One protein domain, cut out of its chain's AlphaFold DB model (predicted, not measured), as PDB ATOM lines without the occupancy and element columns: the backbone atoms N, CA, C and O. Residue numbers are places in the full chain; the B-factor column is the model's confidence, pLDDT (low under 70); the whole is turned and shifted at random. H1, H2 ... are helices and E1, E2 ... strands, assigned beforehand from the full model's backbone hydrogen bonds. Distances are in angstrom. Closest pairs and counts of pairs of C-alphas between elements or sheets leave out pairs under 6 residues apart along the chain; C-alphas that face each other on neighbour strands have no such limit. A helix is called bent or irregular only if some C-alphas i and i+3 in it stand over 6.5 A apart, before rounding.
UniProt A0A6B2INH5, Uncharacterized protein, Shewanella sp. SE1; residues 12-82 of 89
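What this domain is: This is residues 12 to 82 of the 89 residues of an uncharacterized protein of Shewanella sp. SE1 (UniProt A0A6B2INH5). Picture a small, strongly twisted sheet of three strands whose inner strand E2 is folded sharply at residue 31, with the hairpin of E1 and E2 reaching one way and the hairpin of E2 and E3 another. One long helix, H1, follows the last strand, passes the sheet with its residues 57 to 65, mostly near E2, and runs on as an arm whose residues 70 to 81, with Asp 82 after them, stick out free. The 71 printed residues hold three named strands and then one named helix, E1 E2 E3 H1; the sheet has the order E1 - E2 - E3 and is antiparallel throughout, and the class is mixed, helices and strands. The whole is loose, with a radius of gyration of the C-alphas of 15.7 A, and flat in outline, with spans of 44 by 35 by 18 A.

How they stand to each other: Begin at strand E1, residues 12 to 19, and set it beside strand E2, residues 24 to 37: they are antiparallel neighbours and form a hairpin, with 123 degrees between their directions. Look at C-alphas 12 and 31, which face each other at 4.4 A, and then at N 13 and O 30, 2.8 A apart, and N 19 and O 24, also 2.8 A apart, both within hydrogen-bond range. Go on along E2 to residue 31, where the strand bends by 91 degrees. Strand E3, residues 45 to 53, is the other antiparallel neighbour of E2, at 131 degrees, and the two form a second hairpin. Here C-alphas 37 and 45 face each other at 4.4 A, while N 46 and O 36 at 2.8 A and N 31 and O 50 at 2.9 A are within hydrogen-bond range. E3 bends too, by 50 degrees at residue 50. Together E1, E2 and E3 make a meander, each strand the antiparallel neighbour of the one before; E1 and E3 are the edge strands and E2 is the inner one. The sheet is strongly twisted, its C-alphas lying up to 5.6 A off the best plane through them. Helix H1, residues 56 to 81, is on this sheet but only grazes it, with its residues 57 to 65. Its closest C-alphas to E2 are those of Asp 58 and Leu 26, 6.6 A apart, and 2 pairs of C-alphas of H1 and E2 are within 8 A. In H1 every O i to N i+4 pair is within hydrogen-bond range.

Where its parts are: Find C-alpha 12 at (156.325, 154.382, 160.724); from there E1 runs 8 residues and 21.1 A to C-alpha 19. E2, 14 residues and the longest strand by residues, begins at C-alpha 24 and spans 28.2 A to C-alpha 37 at (142.765, 150.464, 147.682). E3 has 9 residues, from Phe 45 to Val 53, and measures 23.0 A. H1 has 26 residues; follow it from C-alpha 56 at (168.270, 169.586, 156.456) for 38.1 A to C-alpha 81 at (148.742, 178.798, 125.079). It is not bent.

The domain as a whole: The C-alphas of Phe 12 and Asp 82, the first and last printed residues, are the two farthest apart, at 46.6 A. Leave out residues 70 to 82, which stand free, and the body of 58 residues spans 35 by 24 by 15 A, with a radius of gyration of 13.4 A. The links from E1 to E2 and from E3 to H1 are tight, with 4 and 2 residues between the elements, and the link from E2 to E3 is short, with 7. The printed part has no cut. The mean pLDDT of the printed part is 92.5, that of H1 is 89, and no printed residue of this model is under 70.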
ATOM      1  N   PHE A  12     155.126 153.686 161.182       97.44
ATOM      2  CA  PHE A  12     156.325 154.382 160.724       97.44
ATOM      3  C   PHE A  12     157.031 153.589 159.628       97.44
ATOM      4  O   PHE A  12     157.274 152.390 159.761       97.44
ATOM      5  N   CYS A  13     157.424 154.284 158.567       95.62
ATOM      6  CA  CYS A  13     158.112 153.713 157.421       95.62
ATOM      7  C   CYS A  13     159.436 154.441 157.190       95.62
ATOM      8  O   CYS A  13     159.488 155.674 157.168       95.62
ATOM      9  N   LYS A  14     160.504 153.670 156.957       96.81
ATOM     10  CA  LYS A  14     161.737 154.193 156.363       96.81
ATOM     11  C   LYS A  14     161.577 154.178 154.848       96.81
ATOM     12  O   LYS A  14     161.311 153.129 154.267       96.81
ATOM     13  N   LEU A  15     161.761 155.329 154.216       95.62
ATOM     14  CA  LEU A  15     161.547 155.517 152.788       95.62
ATOM     15  C   LEU A  15     162.847 155.926 152.105       95.62
ATOM     16  O   LEU A  15     163.670 156.642 152.677       95.62
ATOM     17  N   THR A  16     163.002 155.490 150.859       95.94
ATOM     18  CA  THR A  16     163.963 156.072 149.919       95.94
ATOM     19  C   THR A  16     163.163 156.676 148.776       95.94
ATOM     20  O   THR A  16     162.482 155.949 148.056       95.94
ATOM     21  N   LEU A  17     163.200 158.000 148.645       93.06
ATOM     22  CA  LEU A  17     162.494 158.714 147.586       93.06
ATOM     23  C   LEU A  17     163.438 158.942 146.415       93.06
ATOM     24  O   LEU A  17     164.531 159.461 146.615       93.06
ATOM     25  N   PHE A  18     162.986 158.613 145.205       93.75
ATOM     26  CA  PHE A  18     163.699 158.888 143.959       93.75
ATOM     27  C   PHE A  18     162.896 159.877 143.111       93.75
ATOM     28  O   PHE A  18     161.863 159.523 142.543       93.75
ATOM     29  N   ILE A  19     163.383 161.109 142.993       89.94
ATOM     30  CA  ILE A  19     162.784 162.167 142.175       89.94
ATOM     31  C   ILE A  19     163.575 162.253 140.869       89.94
ATOM     32  O   ILE A  19     164.655 162.837 140.808       89.94
ATOM     33  N   ARG A  20     163.040 161.623 139.817       87.56
ATOM     34  CA  ARG A  20     163.753 161.402 138.546       87.56
ATOM     35  C   ARG A  20     164.035 162.684 137.769       87.56
ATOM     36  O   ARG A  20     165.144 162.840 137.276       87.56
ATOM     37  N   ASP A  21     163.067 163.596 137.703       83.31
ATOM     38  CA  ASP A  21     163.172 164.837 136.915       83.31
ATOM     39  C   ASP A  21     164.324 165.748 137.358       83.31
ATOM     40  O   ASP A  21     164.807 166.564 136.573       83.31
ATOM     41  N   GLU A  22     164.754 165.594 138.608       85.56
ATOM     42  CA  GLU A  22     165.802 166.387 139.250       85.56
ATOM     43  C   GLU A  22     166.978 165.505 139.717       85.56
ATOM     44  O   GLU A  22     167.872 165.985 140.407       85.56
ATOM     45  N   ILE A  23     166.987 164.213 139.339       89.00
ATOM     46  CA  ILE A  23     168.022 163.208 139.665       89.00
ATOM     47  C   ILE A  23     168.386 163.231 141.164       89.00
ATOM     48  O   ILE A  23     169.550 163.226 141.558       89.00
ATOM     49  N   LEU A  24     167.362 163.270 142.017       91.62
ATOM     50  CA  LEU A  24     167.512 163.346 143.469       91.62
ATOM     51  C   LEU A  24     167.089 162.025 144.118       91.62
ATOM     52  O   LEU A  24     166.048 161.460 143.781       91.62
ATOM     53  N   SER A  25     167.886 161.549 145.072       94.38
ATOM     54  CA  SER A  25     167.564 160.404 145.924       94.38
ATOM     55  C   SER A  25     167.825 160.761 147.380       94.38
ATOM     56  O   SER A  25     168.931 161.186 147.696       94.38
ATOM     57  N   LEU A  26     166.856 160.530 148.267       94.69
ATOM     58  CA  LEU A  26     167.008 160.825 149.696       94.69
ATOM     59  C   LEU A  26     166.358 159.767 150.588       94.69
ATOM     60  O   LEU A  26     165.391 159.111 150.193       94.69
ATOM     61  N   GLN A  27     166.884 159.619 151.805       96.25
ATOM     62  CA  GLN A  27     166.304 158.762 152.838       96.25
ATOM     63  C   GLN A  27     165.511 159.601 153.834       96.25
ATOM     64  O   GLN A  27     166.013 160.584 154.369       96.25
ATOM     65  N   CYS A  28     164.288 159.178 154.132       96.56
ATOM     66  CA  CYS A  28     163.432 159.859 155.098       96.56
ATOM     67  C   CYS A  28     162.621 158.864 155.931       96.56
ATOM     68  O   CYS A  28     162.565 157.665 155.640       96.56
ATOM     69  N   ILE A  29     162.010 159.375 156.997       97.62
ATOM     70  CA  ILE A  29     161.036 158.642 157.808       97.62
ATOM     71  C   ILE A  29     159.687 159.330 157.650       97.62
ATOM     72  O   ILE A  29     159.601 160.555 157.761       97.62
ATOM     73  N   ALA A  30     158.636 158.545 157.447       98.06
ATOM     74  CA  ALA A  30     157.262 159.024 157.446       98.06
ATOM     75  C   ALA A  30     156.376 158.143 158.328       98.06
ATOM     76  O   ALA A  30     156.736 157.009 158.640       98.06
ATOM     77  N   SER A  31     155.219 158.665 158.719       98.06
ATOM     78  CA  SER A  31     154.129 157.866 159.278       98.06
ATOM     79  C   SER A  31     152.986 157.772 158.279       98.06
ATOM     80  O   SER A  31     152.649 158.775 157.650       98.06
ATOM     81  N   VAL A  32     152.354 156.609 158.184       98.06
ATOM     82  CA  VAL A  32     151.151 156.410 157.373       98.06
ATOM     83  C   VAL A  32     150.002 157.196 157.988       98.06
ATOM     84  O   VAL A  32     149.660 156.990 159.152       98.06
ATOM     85  N   ARG A  33     149.414 158.115 157.226       97.88
ATOM     86  CA  ARG A  33     148.190 158.819 157.614       97.88
ATOM     87  C   ARG A  33     146.967 157.986 157.246       97.88
ATOM     88  O   ARG A  33     146.087 157.797 158.077       97.88
ATOM     89  N   GLU A  34     146.947 157.473 156.020       97.56
ATOM     90  CA  GLU A  34     145.901 156.604 155.487       97.56
ATOM     91  C   GLU A  34     146.499 155.697 154.403       97.56
ATOM     92  O   GLU A  34     147.427 156.096 153.697       97.56
ATOM     93  N   CYS A  35     145.967 154.484 154.262       97.25
ATOM     94  CA  CYS A  35     146.248 153.597 153.140       97.25
ATOM     95  C   CYS A  35     144.934 152.960 152.676       97.25
ATOM     96  O   CYS A  35     144.196 152.409 153.491       97.25
ATOM     97  N   ARG A  36     144.629 153.069 151.383       95.75
ATOM     98  CA  ARG A  36     143.365 152.631 150.772       95.75
ATOM     99  C   ARG A  36     143.628 151.913 149.456       95.75
ATOM    100  O   ARG A  36     144.675 152.140 148.853       95.75
ATOM    101  N   ASP A  37     142.692 151.080 149.010       95.94
ATOM    102  CA  ASP A  37     142.765 150.464 147.682       95.94
ATOM    103  C   ASP A  37     142.842 151.544 146.592       95.94
ATOM    104  O   ASP A  37     142.197 152.595 146.688       95.94
ATOM    105  N   ASP A  38     143.655 151.295 145.568       95.75
ATOM    106  CA  ASP A  38     143.700 152.146 144.385       95.75
ATOM    107  C   ASP A  38     142.469 151.850 143.504       95.75
ATOM    108  O   ASP A  38     142.343 150.732 142.993       95.75
ATOM    109  N   PRO A  39     141.548 152.817 143.312       94.00
ATOM    110  CA  PRO A  39     140.336 152.598 142.525       94.00
ATOM    111  C   PRO A  39     140.624 152.310 141.044       94.00
ATOM    112  O   PRO A  39     139.781 151.714 140.375       94.00
ATOM    113  N   ASP A  40     141.793 152.716 140.544       96.31
ATOM    114  CA  ASP A  40     142.187 152.557 139.146       96.31
ATOM    115  C   ASP A  40     143.056 151.304 138.923       96.31
ATOM    116  O   ASP A  40     143.246 150.875 137.781       96.31
ATOM    117  N   HIS A  41     143.570 150.684 139.995       92.75
ATOM    118  CA  HIS A  41     144.516 149.569 139.912       92.75
ATOM    119  C   HIS A  41     144.248 148.479 140.962       92.75
ATOM    120  O   HIS A  41     144.701 148.551 142.104       92.75
ATOM    121  N   GLU A  42     143.582 147.398 140.543       91.94
ATOM    122  CA  GLU A  42     143.289 146.251 141.411       91.94
ATOM    123  C   GLU A  42     144.569 145.647 142.021       91.94
ATOM    124  O   GLU A  42     145.563 145.394 141.334       91.94
ATOM    125  N   GLY A  43     144.542 145.413 143.337       90.44
ATOM    126  CA  GLY A  43     145.674 144.866 144.090       90.44
ATOM    127  C   GLY A  43     146.785 145.874 144.406       90.44
ATOM    128  O   GLY A  43     147.843 145.468 144.896       90.44
ATOM    129  N   GLN A  44     146.569 147.165 144.135       94.19
ATOM    130  CA  GLN A  44     147.453 148.254 144.550       94.19
ATOM    131  C   GLN A  44     146.789 149.133 145.610       94.19
ATOM    132  O   GLN A  44     145.572 149.135 145.776       94.19
ATOM    133  N   PHE A  45     147.618 149.891 146.325       95.06
ATOM    134  CA  PHE A  45     147.176 150.772 147.397       95.06
ATOM    135  C   PHE A  45     147.720 152.184 147.197       95.06
ATOM    136  O   PHE A  45     148.890 152.371 146.853       95.06
ATOM    137  N   LEU A  46     146.890 153.178 147.499       95.69
ATOM    138  CA  LEU A  46     147.286 154.571 147.646       95.69
ATOM    139  C   LEU A  46     147.556 154.850 149.124       95.69
ATOM    140  O   LEU A  46     146.698 154.610 149.974       95.69
ATOM    141  N   ALA A  47     148.750 155.353 149.433       95.75
ATOM    142  CA  ALA A  47     149.154 155.690 150.793       95.75
ATOM    143  C   ALA A  47     149.440 157.188 150.920       95.75
ATOM    144  O   ALA A  47     150.300 157.725 150.219       95.75
ATOM    145  N   ASP A  48     148.762 157.833 151.864       97.25
ATOM    146  CA  ASP A  48     149.048 159.204 152.269       97.25
ATOM    147  C   ASP A  48     149.999 159.178 153.467       97.25
ATOM    148  O   ASP A  48     149.751 158.511 154.476       97.25
ATOM    149  N   LEU A  49     151.115 159.896 153.350       97.44
ATOM    150  CA  LEU A  49     152.230 159.829 154.291       97.44
ATOM    151  C   LEU A  49     152.527 161.204 154.889       97.44
ATOM    152  O   LEU A  49     152.628 162.202 154.177       97.44
ATOM    153  N   ASP A  50     152.750 161.230 156.199       97.69
ATOM    154  CA  ASP A  50     153.262 162.387 156.923       97.69
ATOM    155  C   ASP A  50     154.764 162.235 157.145       97.69
ATOM    156  O   ASP A  50     155.194 161.417 157.962       97.69
ATOM    157  N   TYR A  51     155.573 163.020 156.433       96.31
ATOM    158  CA  TYR A  51     157.025 163.019 156.616       96.31
ATOM    159  C   TYR A  51     157.391 163.544 158.005       96.31
ATOM    160  O   TYR A  51     156.995 164.636 158.407       96.31
ATOM    161  N   ARG A  52     158.145 162.737 158.755       96.44
ATOM    162  CA  ARG A  52     158.545 163.009 160.142       96.44
ATOM    163  C   ARG A  52     159.989 163.458 160.246       96.44
ATOM    164  O   ARG A  52     160.298 164.304 161.076       96.44
ATOM    165  N   VAL A  53     160.861 162.880 159.422       96.62
ATOM    166  CA  VAL A  53     162.287 163.205 159.404       96.62
ATOM    167  C   VAL A  53     162.761 163.282 157.963       96.62
ATOM    168  O   VAL A  53     162.710 162.288 157.236       96.62
ATOM    169  N   ILE A  54     163.250 164.457 157.589       96.44
ATOM    170  CA  ILE A  54     164.010 164.729 156.371       96.44
ATOM    171  C   ILE A  54     165.268 165.465 156.835       96.44
ATOM    172  O   ILE A  54     165.177 166.312 157.722       96.44
ATOM    173  N   GLN A  55     166.437 165.113 156.301       94.62
ATOM    174  CA  GLN A  55     167.679 165.786 156.683       94.62
ATOM    175  C   GLN A  55     167.693 167.215 156.136       94.62
ATOM    176  O   GLN A  55     167.241 167.437 155.016       94.62
ATOM    177  N   ASP A  56     168.260 168.172 156.870       93.31
ATOM    178  CA  ASP A  56     168.270 169.586 156.456       93.31
ATOM    179  C   ASP A  56     168.890 169.797 155.064       93.31
ATOM    180  O   ASP A  56     168.353 170.539 154.241       93.31
ATOM    181  N   ALA A  57     169.969 169.068 154.758       91.50
ATOM    182  CA  ALA A  57     170.595 169.089 153.436       91.50
ATOM    183  C   ALA A  57     169.637 168.625 152.321       91.50
ATOM    184  O   ALA A  57     169.633 169.190 151.227       91.50
ATOM    185  N   ASP A  58     168.787 167.635 152.606       94.44
ATOM    186  CA  ASP A  58     167.789 167.125 151.664       94.44
ATOM    187  C   ASP A  58     166.589 168.074 151.532       94.44
ATOM    188  O   ASP A  58     165.997 168.157 150.455       94.44
ATOM    189  N   ILE A  59     166.244 168.830 152.582       94.25
ATOM    190  CA  ILE A  59     165.178 169.844 152.528       94.25
ATOM    191  C   ILE A  59     165.518 170.906 151.478       94.25
ATOM    192  O   ILE A  59     164.683 171.221 150.629       94.25
ATOM    193  N   GLU A  60     166.744 171.432 151.479       92.88
ATOM    194  CA  GLU A  60     167.157 172.421 150.476       92.88
ATOM    195  C   GLU A  60     167.101 171.868 149.047       92.88
ATOM    196  O   GLU A  60     166.671 172.563 148.120       92.88
ATOM    197  N   LEU A  61     167.525 170.615 148.860       92.31
ATOM    198  CA  LEU A  61     167.470 169.938 147.565       92.31
ATOM    199  C   LEU A  61     166.023 169.749 147.098       92.31
ATOM    200  O   LEU A  61     165.716 170.029 145.940       92.31
ATOM    201  N   LEU A  62     165.121 169.362 148.000       94.06
ATOM    202  CA  LEU A  62     163.693 169.228 147.719       94.06
ATOM    203  C   LEU A  62     163.047 170.561 147.331       94.06
ATOM    204  O   LEU A  62     162.262 170.609 146.383       94.06
ATOM    205  N   VAL A  63     163.404 171.654 148.007       93.62
ATOM    206  CA  VAL A  63     162.908 172.991 147.657       93.62
ATOM    207  C   VAL A  63     163.363 173.373 146.248       93.62
ATOM    208  O   VAL A  63     162.529 173.735 145.415       93.62
ATOM    209  N   LYS A  64     164.656 173.222 145.936       92.06
ATOM    210  CA  LYS A  64     165.208 173.510 144.598       92.06
ATOM    211  C   LYS A  64     164.563 172.650 143.509       92.06
ATOM    212  O   LYS A  64     164.195 173.176 142.456       92.06
ATOM    213  N   ALA A  65     164.370 171.361 143.781       91.69
ATOM    214  CA  ALA A  65     163.684 170.438 142.886       91.69
ATOM    215  C   ALA A  65     162.236 170.887 142.626       91.69
ATOM    216  O   ALA A  65     161.801 170.978 141.478       91.69
ATOM    217  N   SER A  66     161.502 171.255 143.683       92.44
ATOM    218  CA  SER A  66     160.111 171.704 143.567       92.44
ATOM    219  C   SER A  66     159.978 172.977 142.723       92.44
ATOM    220  O   SER A  66     159.107 173.054 141.856       92.44
ATOM    221  N   LEU A  67     160.887 173.943 142.900       93.44
ATOM    222  CA  LEU A  67     160.921 175.181 142.122       93.44
ATOM    223  C   LEU A  67     161.245 174.915 140.651       93.44
ATOM    224  O   LEU A  67     160.583 175.462 139.768       93.44
ATOM    225  N   SER A  68     162.216 174.044 140.378       90.31
ATOM    226  CA  SER A  68     162.609 173.683 139.011       90.31
ATOM    227  C   SER A  68     161.454 173.022 138.256       90.31
ATOM    228  O   SER A  68     161.144 173.406 137.123       90.31
ATOM    229  N   VAL A  69     160.730 172.104 138.908       88.81
ATOM    230  CA  VAL A  69     159.523 171.478 138.347       88.81
ATOM    231  C   VAL A  69     158.422 172.512 138.100       88.81
ATOM    232  O   VAL A  69     157.839 172.536 137.012       88.81
ATOM    233  N   GLN A  70     158.154 173.411 139.052       90.81
ATOM    234  CA  GLN A  70     157.146 174.466 138.884       90.81
ATOM    235  C   GLN A  70     157.478 175.404 137.716       90.81
ATOM    236  O   GLN A  70     156.610 175.703 136.893       90.81
ATOM    237  N   GLN A  71     158.738 175.821 137.582       90.19
ATOM    238  CA  GLN A  71     159.190 176.652 136.464       90.19
ATOM    239  C   GLN A  71     159.023 175.935 135.119       90.19
ATOM    240  O   GLN A  71     158.493 176.526 134.175       90.19
ATOM    241  N   LYS A  72     159.398 174.650 135.031       88.12
ATOM    242  CA  LYS A  72     159.178 173.819 133.833       88.12
ATOM    243  C   LYS A  72     157.689 173.746 133.474       88.12
ATOM    244  O   LYS A  72     157.329 173.924 132.310       88.12
ATOM    245  N   GLN A  73     156.809 173.536 134.456       89.38
ATOM    246  CA  GLN A  73     155.360 173.488 134.231       89.38
ATOM    247  C   GLN A  73     154.800 174.828 133.744       89.38
ATOM    248  O   GLN A  73     153.984 174.850 132.824       89.38
ATOM    249  N   LEU A  74     155.246 175.948 134.315       90.31
ATOM    250  CA  LEU A  74     154.833 177.287 133.888       90.31
ATOM    251  C   LEU A  74     155.250 177.579 132.442       90.31
ATOM    252  O   LEU A  74     154.439 178.078 131.662       90.31
ATOM    253  N   LYS A  75     156.482 177.221 132.061       86.81
ATOM    254  CA  LYS A  75     156.962 177.344 130.675       86.81
ATOM    255  C   LYS A  75     156.119 176.508 129.708       86.81
ATOM    256  O   LYS A  75     155.686 177.026 128.683       86.81
ATOM    257  N   ARG A  76     155.806 175.254 130.067       84.38
ATOM    258  CA  ARG A  76     154.932 174.377 129.265       84.38
ATOM    259  C   ARG A  76     153.537 174.971 129.074       84.38
ATOM    260  O   ARG A  76     153.036 174.970 127.959       84.38
ATOM    261  N   ARG A  77     152.938 175.535 130.130       88.75
ATOM    262  CA  ARG A  77     151.623 176.199 130.044       88.75
ATOM    263  C   ARG A  77     151.639 177.374 129.064       88.75
ATOM    264  O   ARG A  77     150.716 177.490 128.266       88.75
ATOM    265  N   LYS A  78     152.694 178.199 129.086       83.50
ATOM    266  CA  LYS A  78     152.857 179.320 128.145       83.50
ATOM    267  C   LYS A  78     153.004 178.844 126.700       83.50
ATOM    268  O   LYS A  78     152.288 179.338 125.843       83.50
ATOM    269  N   ALA A  79     153.850 177.844 126.452       77.75
ATOM    270  CA  ALA A  79     154.038 177.280 125.112       77.75
ATOM    271  C   ALA A  79     152.766 176.612 124.556       77.75
ATOM    272  O   ALA A  79     152.509 176.660 123.359       77.75
ATOM    273  N   SER A  80     151.944 176.001 125.416       78.00
ATOM    274  CA  SER A  80     150.649 175.440 125.011       78.00
ATOM    275  C   SER A  80     149.589 176.503 124.705       78.00
ATOM    276  O   SER A  80     148.670 176.223 123.941       78.00
ATOM    277  N   GLN A  81     149.678 177.691 125.310       79.75
ATOM    278  CA  GLN A  81     148.742 178.798 125.079       79.75
ATOM    279  C   GLN A  81     149.165 179.717 123.926       79.75
ATOM    280  O   GLN A  81     148.296 180.301 123.283       79.75
ATOM    281  N   ASP A  82     150.465 179.835 123.660       74.38
ATOM    282  CA  ASP A  82     151.022 180.664 122.595       74.38
ATOM    283  C   ASP A  82     151.957 179.830 121.695       74.38
ATOM    284  O   ASP A  82     153.106 179.575 122.069       74.38
TER     285      ASP A  82